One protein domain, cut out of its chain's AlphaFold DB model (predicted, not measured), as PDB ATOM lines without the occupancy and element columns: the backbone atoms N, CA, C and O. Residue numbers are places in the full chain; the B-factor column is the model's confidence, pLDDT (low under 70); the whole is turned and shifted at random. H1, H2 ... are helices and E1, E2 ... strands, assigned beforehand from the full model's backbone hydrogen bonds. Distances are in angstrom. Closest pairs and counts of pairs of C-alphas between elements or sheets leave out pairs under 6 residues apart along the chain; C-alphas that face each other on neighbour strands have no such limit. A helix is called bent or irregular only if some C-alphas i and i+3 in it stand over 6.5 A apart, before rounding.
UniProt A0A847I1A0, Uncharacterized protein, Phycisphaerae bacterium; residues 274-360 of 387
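This is residues 274 to 360 of the 387 residues of an uncharacterized protein of Phycisphaerae bacterium (UniProt A0A847I1A0). An elongated body has three helices, H1, H2 and H3, towards one end and two antiparallel hairpins of strands, E1 with E2 and E3 with E4, towards the other. H2 is in the middle, with H1 packed on it, H3 near it and E4 close to its first half, while the hairpin of E1 and E2 reaches to the far end of the long axis. The printed part has 87 residues with three named helices and four named strands in the order H1, E1, E2, H2, E3, E4, H3. The class is mixed, with two antiparallel sheets of two strands each. The whole is compact, with a radius of gyration of the C-alphas of 12.9 A, and spans 42 by 22 by 20 A.

H1 runs over residues 274 to 282, from C-alpha 274 at (-12.878, 56.056, 70.701), and is irregular: C-alphas 274 and 277 are 7.1 A apart. E1, residues 288 to 295, is 19.7 A long, and E2, residues 298 to 303, is 16.4 A long. H2, residues 304 to 315, begins at (1.931, 58.087, 82.295) and is 16.8 A long. E3, residues 326 to 328, and E4, residues 334 to 336, are short strands of 6.5 A each. H3, residues 340 to 357, is the longest helix at 25.2 A, and its C-alpha 357 is at (-10.920, 71.103, 67.118).

H1 and H2 touch at a shallow tilt of 29 degrees, opposite ways; their closest C-alphas are those of Leu 279 and Ala 308, 5.0 A apart. E1 and E2 form a hairpin, antiparallel at 163 degrees, with N 292 and O 300 within hydrogen-bond range at 2.9 A and N 300 and O 292 at 2.8 A. E3 and E4 form a second hairpin, antiparallel at 156 degrees, with N 326 and O 336 within hydrogen-bond range at 2.8 A. The closest C-alphas of E2 and E4 are those of Val 302 and Gly 336, 5.0 A apart. The closest C-alphas of H2 and E4 are those of Asp 306 and Gly 336, 6.3 A apart. H2 and H3 are close but not clearly touching, the closest C-alphas being those of Leu 309 and Leu 347 at 7.3 A, with a steep tilt of 38 degrees, the same way. H1 and H3 are apart. In H2 and H3 every O i to N i+4 pair is within hydrogen-bond range; in H1 it is 4 of 5.

The C-alphas of Ala 296 and Lys 360 are the two farthest apart, 42.5 A. The printed part has no cut. The link from H2 to E3, with 10 residues, is short, and the other links are tight. The mean pLDDT of the printed part is 93.2, and no printed residue is under 70.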
ATOM      1  N   ARG A 274     -12.210  56.728  69.571       97.69
ATOM      2  CA  ARG A 274     -12.878  56.056  70.701       97.69
ATOM      3  C   ARG A 274     -11.986  55.934  71.944       97.69
ATOM      4  O   ARG A 274     -12.511  55.748  73.038       97.69
ATOM      5  N   ALA A 275     -10.665  56.049  71.797       98.44
ATOM      6  CA  ALA A 275      -9.714  56.065  72.908       98.44
ATOM      7  C   ALA A 275      -9.621  57.427  73.623       98.44
ATOM      8  O   ALA A 275      -9.190  57.485  74.776       98.44
ATOM      9  N   VAL A 276     -10.024  58.519  72.963       98.44
ATOM     10  CA  VAL A 276      -9.801  59.901  73.425       98.44
ATOM     11  C   VAL A 276     -10.321  60.159  74.842       98.44
ATOM     12  O   VAL A 276      -9.562  60.731  75.625       98.44
ATOM     13  N   PRO A 277     -11.528  59.708  75.251       98.19
ATOM     14  CA  PRO A 277     -12.006  59.941  76.614       98.19
ATOM     15  C   PRO A 277     -11.081  59.371  77.698       98.19
ATOM     16  O   PRO A 277     -10.811  60.048  78.688       98.19
ATOM     17  N   LEU A 278     -10.561  58.153  77.499       98.38
ATOM     18  CA  LEU A 278      -9.607  57.536  78.425       98.38
ATOM     19  C   LEU A 278      -8.271  58.286  78.412       98.38
ATOM     20  O   LEU A 278      -7.700  58.557  79.463       98.38
ATOM     21  N   LEU A 279      -7.764  58.629  77.228       98.69
ATOM     22  CA  LEU A 279      -6.485  59.323  77.113       98.69
ATOM     23  C   LEU A 279      -6.527  60.694  77.802       98.69
ATOM     24  O   LEU A 279      -5.599  61.030  78.532       98.69
ATOM     25  N   LEU A 280      -7.620  61.452  77.643       98.31
ATOM     26  CA  LEU A 280      -7.830  62.725  78.337       98.31
ATOM     27  C   LEU A 280      -7.796  62.557  79.863       98.31
ATOM     28  O   LEU A 280      -7.115  63.332  80.532       98.31
ATOM     29  N   GLU A 281      -8.464  61.533  80.407       97.00
ATOM     30  CA  GLU A 281      -8.405  61.189  81.837       97.00
ATOM     31  C   GLU A 281      -6.949  60.957  82.284       97.00
ATOM     32  O   GLU A 281      -6.474  61.565  83.250       97.00
ATOM     33  N   CYS A 282      -6.208  60.148  81.524       97.62
ATOM     34  CA  CYS A 282      -4.832  59.776  81.836       97.62
ATOM     35  C   CYS A 282      -3.818  60.922  81.698       97.62
ATOM     36  O   CYS A 282      -2.779  60.849  82.345       97.62
ATOM     37  N   THR A 283      -4.084  61.995  80.936       97.69
ATOM     38  CA  THR A 283      -3.141  63.137  80.812       97.69
ATOM     39  C   THR A 283      -2.779  63.788  82.151       97.69
ATOM     40  O   THR A 283      -1.726  64.415  82.284       97.69
ATOM     41  N   THR A 284      -3.637  63.621  83.159       94.44
ATOM     42  CA  THR A 284      -3.437  64.165  84.506       94.44
ATOM     43  C   THR A 284      -2.592  63.274  85.414       94.44
ATOM     44  O   THR A 284      -2.240  63.705  86.510       94.44
ATOM     45  N   ASP A 285      -2.229  62.072  84.963       95.31
ATOM     46  CA  ASP A 285      -1.462  61.096  85.732       95.31
ATOM     47  C   ASP A 285       0.018  61.515  85.856       95.31
ATOM     48  O   ASP A 285       0.752  61.511  84.857       95.31
ATOM     49  N   PRO A 286       0.482  61.913  87.059       93.69
ATOM     50  CA  PRO A 286       1.824  62.452  87.252       93.69
ATOM     51  C   PRO A 286       2.877  61.357  87.468       93.69
ATOM     52  O   PRO A 286       4.054  61.677  87.642       93.69
ATOM     53  N   GLU A 287       2.474  60.082  87.508       95.00
ATOM     54  CA  GLU A 287       3.363  58.978  87.852       95.00
ATOM     55  C   GLU A 287       4.459  58.821  86.797       95.00
ATOM     56  O   GLU A 287       4.201  58.575  85.614       95.00
ATOM     57  N   GLN A 288       5.707  58.966  87.236       94.19
ATOM     58  CA  GLN A 288       6.878  58.848  86.380       94.19
ATOM     59  C   GLN A 288       7.201  57.372  86.147       94.19
ATOM     60  O   GLN A 288       7.531  56.653  87.088       94.19
ATOM     61  N   HIS A 289       7.183  56.933  84.889       92.75
ATOM     62  CA  HIS A 289       7.528  55.554  84.534       92.75
ATOM     63  C   HIS A 289       8.932  55.423  83.931       92.75
ATOM     64  O   HIS A 289       9.498  54.332  83.952       92.75
ATOM     65  N   ALA A 290       9.515  56.512  83.413       92.00
ATOM     66  CA  ALA A 290      10.862  56.500  82.852       92.00
ATOM     67  C   ALA A 290      11.605  57.830  83.052       92.00
ATOM     68  O   ALA A 290      11.016  58.910  83.149       92.00
ATOM     69  N   ILE A 291      12.934  57.734  83.091       91.00
ATOM     70  CA  ILE A 291      13.858  58.868  83.068       91.00
ATOM     71  C   ILE A 291      15.089  58.498  82.237       91.00
ATOM     72  O   ILE A 291      15.592  57.379  82.341       91.00
ATOM     73  N   ARG A 292      15.589  59.419  81.407       89.94
ATOM     74  CA  ARG A 292      16.804  59.210  80.605       89.94
ATOM     75  C   ARG A 292      17.690  60.449  80.621       89.94
ATOM     76  O   ARG A 292      17.215  61.559  80.417       89.94
ATOM     77  N   SER A 293      18.986  60.255  80.841       87.94
ATOM     78  CA  SER A 293      19.977  61.327  80.710       87.94
ATOM     79  C   SER A 293      20.315  61.560  79.240       87.94
ATOM     80  O   SER A 293      20.585  60.600  78.520       87.94
ATOM     81  N   LEU A 294      20.316  62.822  78.808       84.81
ATOM     82  CA  LEU A 294      20.704  63.235  77.450       84.81
ATOM     83  C   LEU A 294      22.116  63.842  77.393       84.81
ATOM     84  O   LEU A 294      22.540  64.335  76.352       84.81
ATOM     85  N   GLY A 295      22.852  63.811  78.506       82.06
ATOM     86  CA  GLY A 295      24.122  64.524  78.653       82.06
ATOM     87  C   GLY A 295      23.939  65.982  79.090       82.06
ATOM     88  O   GLY A 295      22.823  66.489  79.185       82.06
ATOM     89  N   ALA A 296      25.049  66.645  79.438       81.50
ATOM     90  CA  ALA A 296      25.089  68.046  79.892       81.50
ATOM     91  C   ALA A 296      24.101  68.403  81.031       81.50
ATOM     92  O   ALA A 296      23.631  69.532  81.124       81.50
ATOM     93  N   GLY A 297      23.761  67.436  81.891       78.69
ATOM     94  CA  GLY A 297      22.803  67.625  82.988       78.69
ATOM     95  C   GLY A 297      21.325  67.640  82.570       78.69
ATOM     96  O   GLY A 297      20.468  67.840  83.425       78.69
ATOM     97  N   SER A 298      21.010  67.402  81.293       85.38
ATOM     98  CA  SER A 298      19.631  67.331  80.797       85.38
ATOM     99  C   SER A 298      19.015  65.959  81.071       85.38
ATOM    100  O   SER A 298      19.587  64.925  80.716       85.38
ATOM    101  N   LEU A 299      17.832  65.951  81.688       89.31
ATOM    102  CA  LEU A 299      17.079  64.743  82.021       89.31
ATOM    103  C   LEU A 299      15.737  64.763  81.293       89.31
ATOM    104  O   LEU A 299      14.921  65.650  81.516       89.31
ATOM    105  N   LEU A 300      15.495  63.755  80.462       92.31
ATOM    106  CA  LEU A 300      14.187  63.498  79.883       92.31
ATOM    107  C   LEU A 300      13.339  62.745  80.907       92.31
ATOM    108  O   LEU A 300      13.713  61.644  81.319       92.31
ATOM    109  N   ARG A 301      12.210  63.324  81.313       90.81
ATOM    110  CA  ARG A 301      11.252  62.693  82.230       90.81
ATOM    111  C   ARG A 301      10.006  62.290  81.454       90.81
ATOM    112  O   ARG A 301       9.531  63.056  80.617       90.81
ATOM    113  N   VAL A 302       9.501  61.089  81.738       95.19
ATOM    114  CA  VAL A 302       8.296  60.558  81.094       95.19
ATOM    115  C   VAL A 302       7.330  60.036  82.151       95.19
ATOM    116  O   VAL A 302       7.646  59.132  82.934       95.19
ATOM    117  N   THR A 303       6.146  60.633  82.175       96.44
ATOM    118  CA  THR A 303       5.013  60.234  83.011       96.44
ATOM    119  C   THR A 303       4.008  59.400  82.226       96.44
ATOM    120  O   THR A 303       4.050  59.337  80.997       96.44
ATOM    121  N   VAL A 304       3.091  58.736  82.930       96.75
ATOM    122  CA  VAL A 304       1.931  58.087  82.295       96.75
ATOM    123  C   VAL A 304       1.086  59.118  81.531       96.75
ATOM    124  O   VAL A 304       0.673  58.854  80.403       96.75
ATOM    125  N   GLY A 305       0.902  60.322  82.085       97.44
ATOM    126  CA  GLY A 305       0.191  61.398  81.397       97.44
ATOM    127  C   GLY A 305       0.886  61.909  80.134       97.44
ATOM    128  O   GLY A 305       0.201  62.302  79.192       97.44
ATOM    129  N   ASP A 306       2.219  61.853  80.063       97.81
ATOM    130  CA  ASP A 306       2.960  62.204  78.841       97.81
ATOM    131  C   ASP A 306       2.714  61.187  77.722       97.81
ATOM    132  O   ASP A 306       2.525  61.588  76.576       97.81
ATOM    133  N   ALA A 307       2.646  59.890  78.051       97.38
ATOM    134  CA  ALA A 307       2.277  58.851  77.088       97.38
ATOM    135  C   ALA A 307       0.845  59.057  76.565       97.38
ATOM    136  O   ALA A 307       0.604  58.962  75.363       97.38
ATOM    137  N   ALA A 308      -0.094  59.427  77.445       98.44
ATOM    138  CA  ALA A 308      -1.460  59.753  77.045       98.44
ATOM    139  C   ALA A 308      -1.526  60.988  76.125       98.44
ATOM    140  O   ALA A 308      -2.230  60.970  75.115       98.44
ATOM    141  N   LEU A 309      -0.771  62.046  76.440       98.62
ATOM    142  CA  LEU A 309      -0.691  63.248  75.606       98.62
ATOM    143  C   LEU A 309      -0.050  62.956  74.240       98.62
ATOM    144  O   LEU A 309      -0.531  63.458  73.225       98.62
ATOM    145  N   LEU A 310       0.995  62.128  74.197       98.12
ATOM    146  CA  LEU A 310       1.626  61.705  72.947       98.12
ATOM    147  C   LEU A 310       0.658  60.882  72.084       98.12
ATOM    148  O   LEU A 310       0.536  61.127  70.886       98.12
ATOM    149  N   ALA A 311      -0.088  59.961  72.695       98.44
ATOM    150  CA  ALA A 311      -1.116  59.187  72.007       98.44
ATOM    151  C   ALA A 311      -2.226  60.081  71.427       98.44
ATOM    152  O   ALA A 311      -2.647  59.882  70.286       98.44
ATOM    153  N   LEU A 312      -2.660  61.104  72.171       98.69
ATOM    154  CA  LEU A 312      -3.600  62.112  71.672       98.69
ATOM    155  C   LEU A 312      -3.018  62.900  70.493       98.69
ATOM    156  O   LEU A 312      -3.715  63.100  69.499       98.69
ATOM    157  N   ALA A 313      -1.748  63.306  70.564       97.94
ATOM    158  CA  ALA A 313      -1.076  63.969  69.450       97.94
ATOM    159  C   ALA A 313      -1.079  63.084  68.192       97.94
ATOM    160  O   ALA A 313      -1.424  63.566  67.115       97.94
ATOM    161  N   HIS A 314      -0.808  61.782  68.327       97.06
ATOM    162  CA  HIS A 314      -0.878  60.833  67.212       97.06
ATOM    163  C   HIS A 314      -2.293  60.685  66.634       97.06
ATOM    164  O   HIS A 314      -2.454  60.761  65.416       97.06
ATOM    165  N   ILE A 315      -3.323  60.531  67.478       97.50
ATOM    166  CA  ILE A 315      -4.729  60.425  67.033       97.50
ATOM    167  C   ILE A 315      -5.143  61.657  66.222       97.50
ATOM    168  O   ILE A 315      -5.795  61.534  65.185       97.50
ATOM    169  N   TYR A 316      -4.741  62.843  66.674       97.12
ATOM    170  CA  TYR A 316      -5.086  64.109  66.036       97.12
ATOM    171  C   TYR A 316      -4.077  64.574  64.975       97.12
ATOM    172  O   TYR A 316      -4.246  65.663  64.428       97.12
ATOM    173  N   ALA A 317      -3.068  63.756  64.655       95.44
ATOM    174  CA  ALA A 317      -1.987  64.074  63.719       95.44
ATOM    175  C   ALA A 317      -1.271  65.409  64.023       95.44
ATOM    176  O   ALA A 317      -0.877  66.139  63.113       95.44
ATOM    177  N   LEU A 318      -1.107  65.728  65.309       95.62
ATOM    178  CA  LEU A 318      -0.360  66.894  65.774       95.62
ATOM    179  C   LEU A 318       1.138  66.565  65.853       95.62
ATOM    180  O   LEU A 318       1.479  65.510  66.398       95.62
ATOM    181  N   PRO A 319       2.037  67.447  65.381       94.56
ATOM    182  CA  PRO A 319       3.475  67.243  65.525       94.56
ATOM    183  C   PRO A 319       3.885  67.248  67.012       94.56
ATOM    184  O   PRO A 319       3.650  68.242  67.707       94.56
ATOM    185  N   PRO A 320       4.474  66.160  67.553       94.81
ATOM    186  CA  PRO A 320       4.842  66.115  68.970       94.81
ATOM    187  C   PRO A 320       5.883  67.174  69.366       94.81
ATOM    188  O   PRO A 320       5.843  67.709  70.472       94.81
ATOM    189  N   ASP A 321       6.801  67.513  68.469       93.75
ATOM    190  CA  ASP A 321       7.817  68.550  68.665       93.75
ATOM    191  C   ASP A 321       7.209  69.954  68.805       93.75
ATOM    192  O   ASP A 321       7.674  70.740  69.630       93.75
ATOM    193  N   GLU A 322       6.111  70.250  68.103       93.81
ATOM    194  CA  GLU A 322       5.351  71.498  68.285       93.81
ATOM    195  C   GLU A 322       4.659  71.585  69.656       93.81
ATOM    196  O   GLU A 322       4.454  72.681  70.187       93.81
ATOM    197  N   LEU A 323       4.344  70.439  70.270       94.00
ATOM    198  CA  LEU A 323       3.909  70.358  71.668       94.00
ATOM    199  C   LEU A 323       5.089  70.416  72.654       94.00
ATOM    200  O   LEU A 323       4.868  70.536  73.856       94.00
ATOM    201  N   GLY A 324       6.335  70.372  72.177       93.81
ATOM    202  CA  GLY A 324       7.543  70.407  73.001       93.81
ATOM    203  C   GLY A 324       8.049  69.035  73.451       93.81
ATOM    204  O   GLY A 324       8.870  68.974  74.371       93.81
ATOM    205  N   PHE A 325       7.579  67.942  72.840       95.19
ATOM    206  CA  PHE A 325       8.160  66.623  73.074       95.19
ATOM    207  C   PHE A 325       9.585  66.538  72.519       95.19
ATOM    208  O   PHE A 325       9.900  67.052  71.447       95.19
ATOM    209  N   VAL A 326      10.436  65.815  73.241       93.81
ATOM    210  CA  VAL A 326      11.797  65.480  72.829       93.81
ATOM    211  C   VAL A 326      11.953  63.967  72.839       93.81
ATOM    212  O   VAL A 326      11.634  63.308  73.830       93.81
ATOM    213  N   SER A 327      12.476  63.421  71.743       91.25
ATOM    214  CA  SER A 327      12.802  62.000  71.627       91.25
ATOM    215  C   SER A 327      14.282  61.765  71.902       91.25
ATOM    216  O   SER A 327      15.160  62.294  71.223       91.25
ATOM    217  N   ALA A 328      14.565  60.934  72.896       87.19
ATOM    218  CA  ALA A 328      15.906  60.468  73.187       87.19
ATOM    219  C   ALA A 328      16.270  59.287  72.275       87.19
ATOM    220  O   ALA A 328      15.565  58.271  72.317       87.19
ATOM    221  N   PRO A 329      17.377  59.354  71.515       78.88
ATOM    222  CA  PRO A 329      17.804  58.252  70.660       78.88
ATOM    223  C   PRO A 329      18.192  57.009  71.482       78.88
ATOM    224  O   PRO A 329      18.532  57.102  72.666       78.88
ATOM    225  N   GLY A 330      18.122  55.835  70.851       73.94
ATOM    226  CA  GLY A 330      18.469  54.527  71.419       73.94
ATOM    227  C   GLY A 330      17.652  53.398  70.783       73.94
ATOM    228  O   GLY A 330      16.722  53.678  70.030       73.94
ATOM    229  N   ASP A 331      17.967  52.142  71.120       71.94
ATOM    230  CA  ASP A 331      17.261  50.948  70.601       71.94
ATOM    231  C   ASP A 331      15.755  50.970  70.917       71.94
ATOM    232  O   ASP A 331      14.932  50.492  70.141       71.94
ATOM    233  N   HIS A 332      15.398  51.607  72.036       71.88
ATOM    234  CA  HIS A 332      14.030  51.958  72.404       71.88
ATOM    235  C   HIS A 332      13.966  53.472  72.658       71.88
ATOM    236  O   HIS A 332      14.379  53.929  73.741       71.88
ATOM    237  N   PRO A 333      13.554  54.282  71.664       83.62
ATOM    238  CA  PRO A 333      13.470  55.725  71.827       83.62
ATOM    239  C   PRO A 333      12.429  56.076  72.893       83.62
ATOM    240  O   PRO A 333      11.345  55.503  72.929       83.62
ATOM    241  N   LEU A 334      12.778  57.008  73.781       88.06
ATOM    242  CA  LEU A 334      11.853  57.543  74.784       88.06
ATOM    243  C   LEU A 334      11.463  58.954  74.376       88.06
ATOM    244  O   LEU A 334      12.346  59.774  74.137       88.06
ATOM    245  N   THR A 335      10.167  59.236  74.341       93.25
ATOM    246  CA  THR A 335       9.626  60.552  73.993       93.25
ATOM    247  C   THR A 335       8.966  61.157  75.226       93.25
ATOM    248  O   THR A 335       8.102  60.534  75.834       93.25
ATOM    249  N   GLY A 336       9.399  62.351  75.626       94.38
ATOM    250  CA  GLY A 336       8.914  63.017  76.838       94.38
ATOM    251  C   GLY A 336       9.319  64.483  76.892       94.38
ATOM    252  O   GLY A 336       9.561  65.097  75.854       94.38
ATOM    253  N   PHE A 337       9.439  65.037  78.099       94.81
ATOM    254  CA  PHE A 337       9.768  66.449  78.302       94.81
ATOM    255  C   PHE A 337      11.077  66.626  79.076       94.81
ATOM    256  O   PHE A 337      11.416  65.830  79.955       94.81
ATOM    257  N   LEU A 338      11.814  67.690  78.749       92.94
ATOM    258  CA  LEU A 338      13.055  68.061  79.443       92.94
ATOM    259  C   LEU A 338      12.789  68.738  80.792       92.94
ATOM    260  O   LEU A 338      13.619  68.682  81.697       92.94
ATOM    261  N   ASP A 339      11.636  69.391  80.928       91.62
ATOM    262  CA  ASP A 339      11.272  70.137  82.122       91.62
ATOM    263  C   ASP A 339       9.748  70.277  82.284       91.62
ATOM    264  O   ASP A 339       8.964  70.202  81.332       91.62
ATOM    265  N   GLU A 340       9.325  70.521  83.523       92.38
ATOM    266  CA  GLU A 340       7.910  70.610  83.901       92.38
ATOM    267  C   GLU A 340       7.217  71.884  83.382       92.38
ATOM    268  O   GLU A 340       5.989  71.952  83.313       92.38
ATOM    269  N   ARG A 341       7.961  72.944  83.033       93.50
ATOM    270  CA  ARG A 341       7.364  74.146  82.429       93.50
ATOM    271  C   ARG A 341       6.935  73.835  80.996       93.50
ATOM    272  O   ARG A 341       5.805  74.168  80.641       93.50
ATOM    273  N   THR A 342       7.786  73.165  80.224       94.00
ATOM    274  CA  THR A 342       7.486  72.720  78.858       94.00
ATOM    275  C   THR A 342       6.325  71.725  78.850       94.00
ATOM    276  O   THR A 342       5.349  71.954  78.138       94.00
ATOM    277  N   ARG A 343       6.340  70.714  79.731       95.00
ATOM    278  CA  ARG A 343       5.233  69.749  79.885       95.00
ATOM    279  C   ARG A 343       3.883  70.423  80.166       95.00
ATOM    280  O   ARG A 343       2.887  70.147  79.501       95.00
ATOM    281  N   ARG A 344       3.830  71.354  81.128       94.88
ATOM    282  CA  ARG A 344       2.590  72.095  81.443       94.88
ATOM    283  C   ARG A 344       2.117  72.969  80.287       94.88
ATOM    284  O   ARG A 344       0.910  73.109  80.087       94.88
ATOM    285  N   ASN A 345       3.044  73.561  79.535       94.69
ATOM    286  CA  ASN A 345       2.700  74.321  78.340       94.69
ATOM    287  C   ASN A 345       2.105  73.414  77.256       94.69
ATOM    288  O   ASN A 345       1.078  73.770  76.690       94.69
ATOM    289  N   ALA A 346       2.680  72.227  77.038       95.81
ATOM    290  CA  ALA A 346       2.175  71.220  76.105       95.81
ATOM    291  C   ALA A 346       0.723  70.829  76.413       95.81
ATOM    292  O   ALA A 346      -0.151  70.933  75.554       95.81
ATOM    293  N   LEU A 347       0.445  70.471  77.674       96.12
ATOM    294  CA  LEU A 347      -0.903  70.132  78.146       96.12
ATOM    295  C   LEU A 347      -1.890  71.286  77.930       96.12
ATOM    296  O   LEU A 347      -3.011  71.074  77.471       96.12
ATOM    297  N   ARG A 348      -1.473  72.524  78.226       95.75
ATOM    298  CA  ARG A 348      -2.299  73.719  78.009       95.75
ATOM    299  C   ARG A 348      -2.576  73.964  76.524       95.75
ATOM    300  O   ARG A 348      -3.718  74.258  76.176       95.75
ATOM    301  N   LEU A 349      -1.553  73.885  75.674       95.75
ATOM    302  CA  LEU A 349      -1.672  74.086  74.229       95.75
ATOM    303  C   LEU A 349      -2.613  73.049  73.619       95.75
ATOM    304  O   LEU A 349      -3.551  73.424  72.919       95.75
ATOM    305  N   PHE A 350      -2.419  71.773  73.960       96.81
ATOM    306  CA  PHE A 350      -3.307  70.704  73.523       96.81
ATOM    307  C   PHE A 350      -4.745  70.936  73.997       96.81
ATOM    308  O   PHE A 350      -5.661  70.860  73.189       96.81
ATOM    309  N   ALA A 351      -4.966  71.283  75.269       96.31
ATOM    310  CA  ALA A 351      -6.313  71.517  75.795       96.31
ATOM    311  C   ALA A 351      -7.045  72.672  75.087       96.31
ATOM    312  O   ALA A 351      -8.241  72.569  74.805       96.31
ATOM    313  N   LEU A 352      -6.340  73.768  74.779       95.38
ATOM    314  CA  LEU A 352      -6.894  74.888  74.012       95.38
ATOM    315  C   LEU A 352      -7.245  74.461  72.586       95.38
ATOM    316  O   LEU A 352      -8.365  74.692  72.136       95.38
ATOM    317  N   TRP A 353      -6.314  73.784  71.913       96.50
ATOM    318  CA  TRP A 353      -6.527  73.281  70.563       96.50
ATOM    319  C   TRP A 353      -7.689  72.278  70.502       96.50
ATOM    320  O   TRP A 353      -8.558  72.393  69.639       96.50
ATOM    321  N   TYR A 354      -7.755  71.341  71.451       96.62
ATOM    322  CA  TYR A 354      -8.783  70.303  71.532       96.62
ATOM    323  C   TYR A 354     -10.174  70.902  71.737       96.62
ATOM    324  O   TYR A 354     -11.128  70.477  71.095       96.62
ATOM    325  N   LYS A 355     -10.305  71.939  72.571       96.00
ATOM    326  CA  LYS A 355     -11.584  72.638  72.765       96.00
ATOM    327  C   LYS A 355     -12.144  73.204  71.455       96.00
ATOM    328  O   LYS A 355     -13.358  73.267  71.283       96.00
ATOM    329  N   GLU A 356     -11.269  73.632  70.554       94.75
ATOM    330  CA  GLU A 356     -11.651  74.217  69.271       94.75
ATOM    331  C   GLU A 356     -11.776  73.180  68.150       94.75
ATOM    332  O   GLU A 356     -12.486  73.443  67.182       94.75
ATOM    333  N   ASN A 357     -11.102  72.029  68.244       96.06
ATOM    334  CA  ASN A 357     -10.920  71.103  67.118       96.06
ATOM    335  C   ASN A 357     -11.289  69.638  67.394       96.06
ATOM    336  O   ASN A 357     -11.480  68.888  66.441       96.06
ATOM    337  N   GLY A 358     -11.404  69.223  68.656       92.00
ATOM    338  CA  GLY A 358     -11.522  67.816  69.055       92.00
ATOM    339  C   GLY A 358     -12.748  67.108  68.477       92.00
ATOM    340  O   GLY A 358     -12.632  65.977  68.018       92.00
ATOM    341  N   GLU A 359     -13.881  67.811  68.414       93.56
ATOM    342  CA  GLU A 359     -15.154  67.304  67.871       93.56
ATOM    343  C   GLU A 359     -15.320  67.566  66.363       93.56
ATOM    344  O   GLU A 359     -16.299  67.141  65.751       93.56
ATOM    345  N   LYS A 360     -14.392  68.306  65.743       94.75
ATOM    346  CA  LYS A 360     -14.461  68.613  64.310       94.75
ATOM    347  C   LYS A 360     -13.976  67.423  63.487       94.75
ATOM    348  O   LYS A 360     -13.049  66.732  63.924       94.75
TER     349      LYS A 360